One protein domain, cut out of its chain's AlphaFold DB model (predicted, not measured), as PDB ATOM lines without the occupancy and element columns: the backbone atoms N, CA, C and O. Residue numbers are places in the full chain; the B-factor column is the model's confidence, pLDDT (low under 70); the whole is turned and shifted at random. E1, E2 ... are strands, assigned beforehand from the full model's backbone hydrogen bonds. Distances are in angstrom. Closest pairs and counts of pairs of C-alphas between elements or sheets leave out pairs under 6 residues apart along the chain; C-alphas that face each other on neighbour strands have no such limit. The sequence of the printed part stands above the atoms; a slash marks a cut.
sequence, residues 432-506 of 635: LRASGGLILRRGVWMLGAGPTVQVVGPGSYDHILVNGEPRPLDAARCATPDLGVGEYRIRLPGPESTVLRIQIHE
ATOM      1  N   LEU A 432     222.765 222.939 279.325       90.62
ATOM      2  CA  LEU A 432     222.587 222.339 280.653       90.62
ATOM      3  C   LEU A 432     221.543 223.116 281.461       90.62
ATOM      4  O   LEU A 432     221.578 224.344 281.505       90.62
ATOM      5  N   ARG A 433     220.671 222.397 282.172       88.94
ATOM      6  CA  ARG A 433     219.606 222.948 283.019       88.94
ATOM      7  C   ARG A 433     219.645 222.336 284.415       88.94
ATOM      8  O   ARG A 433     219.508 221.131 284.550       88.94
ATOM      9  N   ALA A 434     219.745 223.147 285.465       91.50
ATOM     10  CA  ALA A 434     219.469 222.692 286.833       91.50
ATOM     11  C   ALA A 434     217.973 222.844 287.158       91.50
ATOM     12  O   ALA A 434     217.386 223.898 286.919       91.50
ATOM     13  N   SER A 435     217.360 221.806 287.723       89.31
ATOM     14  CA  SER A 435     215.949 221.778 288.136       89.31
ATOM     15  C   SER A 435     215.772 220.972 289.424       89.31
ATOM     16  O   SER A 435     216.585 220.104 289.705       89.31
ATOM     17  N   GLY A 436     214.732 221.240 290.214       91.06
ATOM     18  CA  GLY A 436     214.523 220.558 291.498       91.06
ATOM     19  C   GLY A 436     215.496 220.990 292.610       91.06
ATOM     20  O   GLY A 436     216.233 221.972 292.467       91.06
ATOM     21  N   GLY A 437     215.464 220.253 293.724       92.38
ATOM     22  CA  GLY A 437     216.199 220.573 294.952       92.38
ATOM     23  C   GLY A 437     215.596 221.736 295.755       92.38
ATOM     24  O   GLY A 437     214.666 222.407 295.304       92.38
ATOM     25  N   LEU A 438     216.137 221.997 296.950       90.56
ATOM     26  CA  LEU A 438     215.748 223.147 297.773       90.56
ATOM     27  C   LEU A 438     216.674 224.334 297.485       90.56
ATOM     28  O   LEU A 438     217.845 224.347 297.873       90.56
ATOM     29  N   ILE A 439     216.137 225.340 296.798       90.12
ATOM     30  CA  ILE A 439     216.871 226.546 296.406       90.12
ATOM     31  C   ILE A 439     216.894 227.534 297.575       90.12
ATOM     32  O   ILE A 439     215.851 228.031 297.991       90.12
ATOM     33  N   LEU A 440     218.089 227.890 298.051       84.12
ATOM     34  CA  LEU A 440     218.270 228.942 299.060       84.12
ATOM     35  C   LEU A 440     218.279 230.337 298.417       84.12
ATOM     36  O   LEU A 440     217.783 231.309 298.980       84.12
ATOM     37  N   ARG A 441     218.872 230.451 297.220       86.38
ATOM     38  CA  ARG A 441     218.863 231.646 296.350       86.38
ATOM     39  C   ARG A 441     219.295 231.258 294.931       86.38
ATOM     40  O   ARG A 441     219.788 230.160 294.718       86.38
ATOM     41  N   ARG A 442     219.162 232.153 293.940       84.62
ATOM     42  CA  ARG A 442     219.544 231.867 292.534       84.62
ATOM     43  C   ARG A 442     220.975 231.313 292.443       84.62
ATOM     44  O   ARG A 442     221.919 232.024 292.784       84.62
ATOM     45  N   GLY A 443     221.104 230.079 291.949       86.88
ATOM     46  CA  GLY A 443     222.381 229.376 291.805       86.88
ATOM     47  C   GLY A 443     222.903 228.709 293.083       86.88
ATOM     48  O   GLY A 443     224.035 228.239 293.070       86.88
ATOM     49  N   VAL A 444     222.123 228.682 294.172       90.06
ATOM     50  CA  VAL A 444     222.526 228.121 295.468       90.06
ATOM     51  C   VAL A 444     221.454 227.184 296.026       90.06
ATOM     52  O   VAL A 444     220.313 227.605 296.233       90.06
ATOM     53  N   TRP A 445     221.840 225.946 296.319       94.38
ATOM     54  CA  TRP A 445     220.983 224.891 296.857       94.38
ATOM     55  C   TRP A 445     221.457 224.420 298.228       94.38
ATOM     56  O   TRP A 445     222.612 224.622 298.607       94.38
ATOM     57  N   MET A 446     220.547 223.800 298.972       93.62
ATOM     58  CA  MET A 446     220.837 223.194 300.267       93.62
ATOM     59  C   MET A 446     221.514 221.823 300.103       93.62
ATOM     60  O   MET A 446     221.126 221.033 299.241       93.62
ATOM     61  N   LEU A 447     222.499 221.528 300.956       93.56
ATOM     62  CA  LEU A 447     223.129 220.211 301.072       93.56
ATOM     63  C   LEU A 447     222.069 219.126 301.332       93.56
ATOM     64  O   LEU A 447     221.148 219.333 302.120       93.56
ATOM     65  N   GLY A 448     222.185 217.986 300.646       89.81
ATOM     66  CA  GLY A 448     221.199 216.896 300.695       89.81
ATOM     67  C   GLY A 448     219.934 217.140 299.859       89.81
ATOM     68  O   GLY A 448     219.130 216.230 299.691       89.81
ATOM     69  N   ALA A 449     219.769 218.338 299.288       91.75
ATOM     70  CA  ALA A 449     218.667 218.702 298.397       91.75
ATOM     71  C   ALA A 449     219.177 219.503 297.179       91.75
ATOM     72  O   ALA A 449     218.615 220.544 296.823       91.75
ATOM     73  N   GLY A 450     220.266 219.034 296.559       90.62
ATOM     74  CA  GLY A 450     220.853 219.622 295.349       90.62
ATOM     75  C   GLY A 450     219.953 219.497 294.105       90.62
ATOM     76  O   GLY A 450     218.988 218.730 294.106       90.62
ATOM     77  N   PRO A 451     220.230 220.252 293.026       94.38
ATOM     78  CA  PRO A 451     219.443 220.178 291.796       94.38
ATOM     79  C   PRO A 451     219.644 218.858 291.032       94.38
ATOM     80  O   PRO A 451     220.680 218.209 291.099       94.38
ATOM     81  N   THR A 452     218.703 218.489 290.181       93.81
ATOM     82  CA  THR A 452     218.945 217.588 289.051       93.81
ATOM     83  C   THR A 452     219.407 218.407 287.852       93.81
ATOM     84  O   THR A 452     218.716 219.335 287.422       93.81
ATOM     85  N   VAL A 453     220.567 218.067 287.301       92.69
ATOM     86  CA  VAL A 453     221.103 218.688 286.088       92.69
ATOM     87  C   VAL A 453     220.630 217.883 284.887       92.69
ATOM     88  O   VAL A 453     220.772 216.669 284.872       92.69
ATOM     89  N   GLN A 454     220.056 218.540 283.889       92.44
ATOM     90  CA  GLN A 454     219.528 217.925 282.677       92.44
ATOM     91  C   GLN A 454     220.230 218.507 281.458       92.44
ATOM     92  O   GLN A 454     220.509 219.709 281.416       92.44
ATOM     93  N   VAL A 455     220.497 217.671 280.464       90.75
ATOM     94  CA  VAL A 455     220.951 218.127 279.150       90.75
ATOM     95  C   VAL A 455     219.728 218.495 278.315       90.75
ATOM     96  O   VAL A 455     218.792 217.706 278.210       90.75
ATOM     97  N   VAL A 456     219.708 219.703 277.751       85.81
ATOM     98  CA  VAL A 456     218.583 220.217 276.955       85.81
ATOM     99  C   VAL A 456     219.073 220.523 275.548       85.81
ATOM    100  O   VAL A 456     219.970 221.340 275.380       85.81
ATOM    101  N   GLY A 457     218.494 219.886 274.533       84.12
ATOM    102  CA  GLY A 457     218.856 220.089 273.128       84.12
ATOM    103  C   GLY A 457     218.981 218.772 272.356       84.12
ATOM    104  O   GLY A 457     218.751 217.710 272.930       84.12
ATOM    105  N   PRO A 458     219.312 218.831 271.054       78.31
ATOM    106  CA  PRO A 458     219.329 217.657 270.178       78.31
ATOM    107  C   PRO A 458     220.542 216.729 270.378       78.31
ATOM    108  O   PRO A 458     220.551 215.630 269.832       78.31
ATOM    109  N   GLY A 459     221.576 217.146 271.119       79.88
ATOM    110  CA  GLY A 459     222.762 216.320 271.354       79.88
ATOM    111  C   GLY A 459     222.550 215.260 272.437       79.88
ATOM    112  O   GLY A 459     222.127 215.582 273.547       79.88
ATOM    113  N   SER A 460     222.908 214.010 272.137       82.56
ATOM    114  CA  SER A 460     223.035 212.941 273.130       82.56
ATOM    115  C   SER A 460     224.412 212.995 273.788       82.56
ATOM    116  O   SER A 460     225.431 213.048 273.098       82.56
ATOM    117  N   TYR A 461     224.444 212.954 275.116       89.81
ATOM    118  CA  TYR A 461     225.671 212.914 275.902       89.81
ATOM    119  C   TYR A 461     225.549 211.811 276.944       89.81
ATOM    120  O   TYR A 461     224.545 211.750 277.652       89.81
ATOM    121  N   ASP A 462     226.585 210.987 277.070       91.75
ATOM    122  CA  ASP A 462     226.602 209.892 278.050       91.75
ATOM    123  C   ASP A 462     227.054 210.373 279.436       91.75
ATOM    124  O   ASP A 462     226.823 209.722 280.454       91.75
ATOM    125  N   HIS A 463     227.713 211.534 279.492       93.00
ATOM    126  CA  HIS A 463     228.211 212.130 280.724       93.00
ATOM    127  C   HIS A 463     228.282 213.661 280.648       93.00
ATOM    128  O   HIS A 463     228.324 214.263 279.574       93.00
ATOM    129  N   ILE A 464     228.348 214.286 281.821       94.44
ATOM    130  CA  ILE A 464     228.709 215.695 282.027       94.44
ATOM    131  C   ILE A 464     230.021 215.774 282.797       94.44
ATOM    132  O   ILE A 464     230.385 214.844 283.505       94.44
ATOM    133  N   LEU A 465     230.731 216.890 282.700       94.25
ATOM    134  CA  LEU A 465     231.939 217.144 283.477       94.25
ATOM    135  C   LEU A 465     231.597 218.057 284.654       94.25
ATOM    136  O   LEU A 465     231.280 219.228 284.442       94.25
ATOM    137  N   VAL A 466     231.690 217.554 285.883       94.38
ATOM    138  CA  VAL A 466     231.525 218.326 287.122       94.38
ATOM    139  C   VAL A 466     232.908 218.637 287.681       94.38
ATOM    140  O   VAL A 466     233.648 217.734 288.047       94.38
ATOM    141  N   ASN A 467     233.298 219.912 287.694       94.00
ATOM    142  CA  ASN A 467     234.659 220.361 288.020       94.00
ATOM    143  C   ASN A 467     235.757 219.654 287.200       94.00
ATOM    144  O   ASN A 467     236.896 219.542 287.635       94.00
ATOM    145  N   GLY A 468     235.417 219.222 285.982       92.81
ATOM    146  CA  GLY A 468     236.316 218.489 285.090       92.81
ATOM    147  C   GLY A 468     236.214 216.967 285.196       92.81
ATOM    148  O   GLY A 468     236.682 216.295 284.284       92.81
ATOM    149  N   GLU A 469     235.553 216.430 286.222       94.06
ATOM    150  CA  GLU A 469     235.359 214.989 286.387       94.06
ATOM    151  C   GLU A 469     234.099 214.500 285.663       94.06
ATOM    152  O   GLU A 469     233.025 215.084 285.850       94.06
ATOM    153  N   PRO A 470     234.181 213.430 284.856       94.44
ATOM    154  CA  PRO A 470     233.020 212.869 284.183       94.44
ATOM    155  C   PRO A 470     232.039 212.244 285.180       94.44
ATOM    156  O   PRO A 470     232.414 211.474 286.063       94.44
ATOM    157  N   ARG A 471     230.757 212.567 285.015       93.69
ATOM    158  CA  ARG A 471     229.624 212.010 285.756       93.69
ATOM    159  C   ARG A 471     228.589 211.490 284.761       93.69
ATOM    160  O   ARG A 471     228.213 212.251 283.867       93.69
ATOM    161  N   PRO A 472     228.142 210.231 284.886       92.69
ATOM    162  CA  PRO A 472     227.199 209.644 283.944       92.69
ATOM    163  C   PRO A 472     225.854 210.378 283.969       92.69
ATOM    164  O   PRO A 472     225.437 210.920 284.998       92.69
ATOM    165  N   LEU A 473     225.188 210.395 282.817       89.56
ATOM    166  CA  LEU A 473     223.816 210.864 282.660       89.56
ATOM    167  C   LEU A 473     222.872 209.659 282.598       89.56
ATOM    168  O   LEU A 473     223.009 208.813 281.722       89.56
ATOM    169  N   ASP A 474     221.884 209.613 283.486       87.75
ATOM    170  CA  ASP A 474     220.756 208.686 283.417       87.75
ATOM    171  C   ASP A 474     219.567 209.385 282.742       87.75
ATOM    172  O   ASP A 474     219.077 210.409 283.226       87.75
ATOM    173  N   ALA A 475     219.141 208.893 281.576       80.00
ATOM    174  CA  ALA A 475     218.073 209.491 280.766       80.00
ATOM    175  C   ALA A 475     218.242 211.015 280.535       80.00
ATOM    176  O   ALA A 475     217.295 211.794 280.677       80.00
ATOM    177  N   ALA A 476     219.466 211.449 280.200       80.31
ATOM    178  CA  ALA A 476     219.870 212.857 280.050       80.31
ATOM    179  C   ALA A 476     219.790 213.700 281.340       80.31
ATOM    180  O   ALA A 476     219.791 214.934 281.286       80.31
ATOM    181  N   ARG A 477     219.754 213.051 282.510       82.88
ATOM    182  CA  ARG A 477     219.741 213.685 283.830       82.88
ATOM    183  C   ARG A 477     220.899 213.181 284.681       82.88
ATOM    184  O   ARG A 477     221.223 212.006 284.700       82.88
ATOM    185  N   CYS A 478     221.517 214.075 285.431       83.69
ATOM    186  CA  CYS A 478     222.474 213.744 286.471       83.69
ATOM    187  C   CYS A 478     221.940 214.358 287.758       83.69
ATOM    188  O   CYS A 478     221.817 215.584 287.881       83.69
ATOM    189  N   ALA A 479     221.539 213.515 288.701       78.19
ATOM    190  CA  ALA A 479     221.197 213.993 290.025       78.19
ATOM    191  C   ALA A 479     222.482 214.551 290.669       78.19
ATOM    192  O   ALA A 479     223.537 213.931 290.571       78.19
ATOM    193  N   THR A 480     222.407 215.700 291.350       75.69
ATOM    194  CA  THR A 480     223.538 216.218 292.147       75.69
ATOM    195  C   THR A 480     223.484 215.936 293.664       75.69
ATOM    196  O   THR A 480     224.174 216.644 294.400       75.69
ATOM    197  N   PRO A 481     222.705 214.966 294.201       61.53
ATOM    198  CA  PRO A 481     222.543 214.812 295.647       61.53
ATOM    199  C   PRO A 481     223.857 214.456 296.358       61.53
ATOM    200  O   PRO A 481     223.986 214.754 297.540       61.53
ATOM    201  N   ASP A 482     224.847 213.931 295.629       76.31
ATOM    202  CA  ASP A 482     226.162 213.557 296.168       76.31
ATOM    203  C   ASP A 482     227.181 214.711 296.166       76.31
ATOM    204  O   ASP A 482     228.352 214.523 296.504       76.31
ATOM    205  N   LEU A 483     226.779 215.920 295.758       87.19
ATOM    206  CA  LEU A 483     227.653 217.086 295.831       87.19
ATOM    207  C   LEU A 483     227.694 217.617 297.271       87.19
ATOM    208  O   LEU A 483     226.678 218.039 297.825       87.19
ATOM    209  N   GLY A 484     228.890 217.612 297.863       91.69
ATOM    210  CA  GLY A 484     229.168 218.264 299.143       91.69
ATOM    211  C   GLY A 484     229.016 219.791 299.099       91.69
ATOM    212  O   GLY A 484     228.610 220.385 298.102       91.69
ATOM    213  N   VAL A 485     229.353 220.462 300.200       92.81
ATOM    214  CA  VAL A 485     229.362 221.933 300.249       92.81
ATOM    215  C   VAL A 485     230.459 222.470 299.331       92.81
ATOM    216  O   VAL A 485     231.627 222.116 299.480       92.81
ATOM    217  N   GLY A 486     230.107 223.349 298.392       94.38
ATOM    218  CA  GLY A 486     231.084 223.881 297.441       94.38
ATOM    219  C   GLY A 486     230.488 224.607 296.241       94.38
ATOM    220  O   GLY A 486     229.270 224.698 296.078       94.38
ATOM    221  N   GLU A 487     231.366 225.154 295.398       94.00
ATOM    222  CA  GLU A 487     231.023 225.662 294.065       94.00
ATOM    223  C   GLU A 487     231.362 224.599 293.012       94.00
ATOM    224  O   GLU A 487     232.457 224.036 293.005       94.00
ATOM    225  N   TYR A 488     230.424 224.352 292.101       94.88
ATOM    226  CA  TYR A 488     230.556 223.357 291.045       94.88
ATOM    227  C   TYR A 488     230.378 224.001 289.675       94.88
ATOM    228  O   TYR A 488     229.411 224.726 289.424       94.88
ATOM    229  N   ARG A 489     231.317 223.710 288.773       94.38
ATOM    230  CA  ARG A 489     231.262 224.039 287.348       94.38
ATOM    231  C   ARG A 489     230.910 222.783 286.575       94.38
ATOM    232  O   ARG A 489     231.714 221.862 286.495       94.38
ATOM    233  N   ILE A 490     229.722 222.763 285.998       93.94
ATOM    234  CA  ILE A 490     229.206 221.639 285.234       93.94
ATOM    235  C   ILE A 490     229.232 222.017 283.757       93.94
ATOM    236  O   ILE A 490     228.729 223.079 283.396       93.94
ATOM    237  N   ARG A 491     229.817 221.185 282.899       93.94
ATOM    238  CA  ARG A 491     229.862 221.418 281.447       93.94
ATOM    239  C   ARG A 491     229.619 220.136 280.665       93.94
ATOM    240  O   ARG A 491     229.860 219.048 281.177       93.94
ATOM    241  N   LEU A 492     229.174 220.263 279.422       93.19
ATOM    242  CA  LEU A 492     229.163 219.140 278.480       93.19
ATOM    243  C   LEU A 492     230.603 218.808 278.035       93.19
ATOM    244  O   LEU A 492     231.462 219.693 278.039       93.19
ATOM    245  N   PRO A 493     230.922 217.562 277.666       89.00
ATOM    246  CA  PRO A 493     232.189 217.260 277.015       89.00
ATOM    247  C   PRO A 493     232.235 217.930 275.629       89.00
ATOM    248  O   PRO A 493     231.275 217.879 274.863       89.00
ATOM    249  N   GLY A 494     233.350 218.600 275.328       86.06
ATOM    250  CA  GLY A 494     233.582 219.286 274.055       86.06
ATOM    251  C   GLY A 494     234.035 220.749 274.202       86.06
ATOM    252  O   GLY A 494     233.799 221.375 275.244       86.06
ATOM    253  N   PRO A 495     234.702 221.298 273.168       67.50
ATOM    254  CA  PRO A 495     235.279 222.646 273.188       67.50
ATOM    255  C   PRO A 495     234.230 223.770 273.202       67.50
ATOM    256  O   PRO A 495     234.518 224.851 273.701       67.50
ATOM    257  N   GLU A 496     233.005 223.511 272.734       63.84
ATOM    258  CA  GLU A 496     231.915 224.503 272.655       63.84
ATOM    259  C   GLU A 496     230.812 224.291 273.708       63.84
ATOM    260  O   GLU A 496     229.638 224.594 273.492       63.84
ATOM    261  N   SER A 497     231.164 223.722 274.859       75.56
ATOM    262  CA  SER A 497     230.190 223.312 275.869       75.56
ATOM    263  C   SER A 497     229.659 224.467 276.724       75.56
ATOM    264  O   SER A 497     230.403 225.288 277.260       75.56
ATOM    265  N   THR A 498     228.339 224.482 276.923       78.00
ATOM    266  CA  THR A 498     227.674 225.347 277.908       78.00
ATOM    267  C   THR A 498     228.190 225.029 279.316       78.00
ATOM    268  O   THR A 498     228.270 223.857 279.690       78.00
ATOM    269  N   VAL A 499     228.514 226.059 280.112       88.50
ATOM    270  CA  VAL A 499     228.976 225.913 281.505       88.50
ATOM    271  C   VAL A 499     227.903 226.404 282.477       88.50
ATOM    272  O   VAL A 499     227.572 227.588 282.511       88.50
ATOM    273  N   LEU A 500     227.406 225.506 283.322       90.19
ATOM    274  CA  LEU A 500     226.494 225.788 284.426       90.19
ATOM    275  C   LEU A 500     227.281 225.897 285.740       90.19
ATOM    276  O   LEU A 500     228.057 225.008 286.080       90.19
ATOM    277  N   ARG A 501     227.078 226.978 286.502       93.00
ATOM    278  CA  ARG A 501     227.666 227.143 287.841       93.00
ATOM    279  C   ARG A 501     226.597 227.013 288.916       93.00
ATOM    280  O   ARG A 501     225.607 227.744 288.874       93.00
ATOM    281  N   ILE A 502     226.821 226.127 289.880       94.06
ATOM    282  CA  ILE A 502     225.946 225.940 291.043       94.06
ATOM    283  C   ILE A 502     226.758 225.992 292.338       94.06
ATOM    284  O   ILE A 502     227.957 225.723 292.338       94.06
ATOM    285  N   GLN A 503     226.101 226.332 293.442       93.12
ATOM    286  CA  GLN A 503     226.691 226.331 294.776       93.12
ATOM    287  C   GLN A 503     225.827 225.490 295.721       93.12
ATOM    288  O   GLN A 503     224.609 225.650 295.734       93.12
ATOM    289  N   ILE A 504     226.443 224.625 296.522       94.56
ATOM    290  CA  ILE A 504     225.766 223.835 297.559       94.56
ATOM    291  C   ILE A 504     226.195 224.367 298.927       94.56
ATOM    292  O   ILE A 504     227.385 224.580 299.158       94.56
ATOM    293  N   HIS A 505     225.231 224.647 299.804       93.44
ATOM    294  CA  HIS A 505     225.444 225.213 301.142       93.44
ATOM    295  C   HIS A 505     224.871 224.297 302.216       93.44
ATOM    296  O   HIS A 505     223.773 223.764 302.059       93.44
ATOM    297  N   GLU A 506     225.575 224.174 303.339       91.88
ATOM    298  CA  GLU A 506     225.000 223.570 304.538       91.88
ATOM    299  C   GLU A 506     223.862 224.444 305.083       91.88
ATOM    300  O   GLU A 506     224.000 225.674 305.139       91.88
TER     301      GLU A 506
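Overview. This is residues 432 to 506 of the 635 residues of an uncharacterized protein of Paludisphaera borealis (UniProt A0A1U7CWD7). This is a small, elongated sandwich, two sheets face to face: the short sheet E1 E4 E7 covers part of a larger, strongly twisted sheet. In that larger sheet the long hairpin E8 and E9 makes the middle, with the hairpin E2 and E3 at one edge and the hairpin E5 and E6 at the other. The printed part has 75 residues, with no named helix and nine strands, E1 to E9 in order, and its class is all strand. The large sheet runs E2 E3 E9 E8 E5 E6, mixed; E1 E4 E7 is antiparallel. The whole is compact, with a radius of gyration of the C-alphas of 11.6 A, and spans 33 by 21 by 19 A.

Arrangement. Start at E1, residues 432 to 435, antiparallel to E4, residues 452 to 456; look for N 433 and O 454, 2.8 A apart. Next comes the hairpin of E2, residues 439 to 441, and E3, residues 444 to 446, with N 444 and O 441 at 2.8 A. E3 is parallel to E9, residues 499 to 505, with N 445 and O 503 at 2.8 A. E4 is antiparallel to E7, residues 477 to 479, with N 453 and O 478 at 2.8 A. E5, residues 463 to 466, and E6, residues 469 to 472, form a hairpin, with N 464 and O 471 at 2.9 A. E8, residues 486 to 491, is antiparallel to E5, with N 465 and O 491 at 2.8 A, and forms a hairpin with E9, with N 488 and O 502 at 2.8 A. Between the sheets, the closest C-alphas of E1 and E9 are those of Leu 432 and Leu 500, 6.4 A apart.

Along the chain. Find C-alpha 432 at (222.587, 222.339, 280.653), where E1 begins. E4 is 12.4 A long and E8 16.2 A; E9 runs 20.0 A to C-alpha 505 at (225.444, 225.213, 301.142).

Size, cuts and confidence. The two C-alphas farthest apart are those of Pro 458 and Glu 506, 35.3 A. The printed part has no cut and no long link. Its mean pLDDT is 88.4; look for values under 70 at residues 481, 495 and 496.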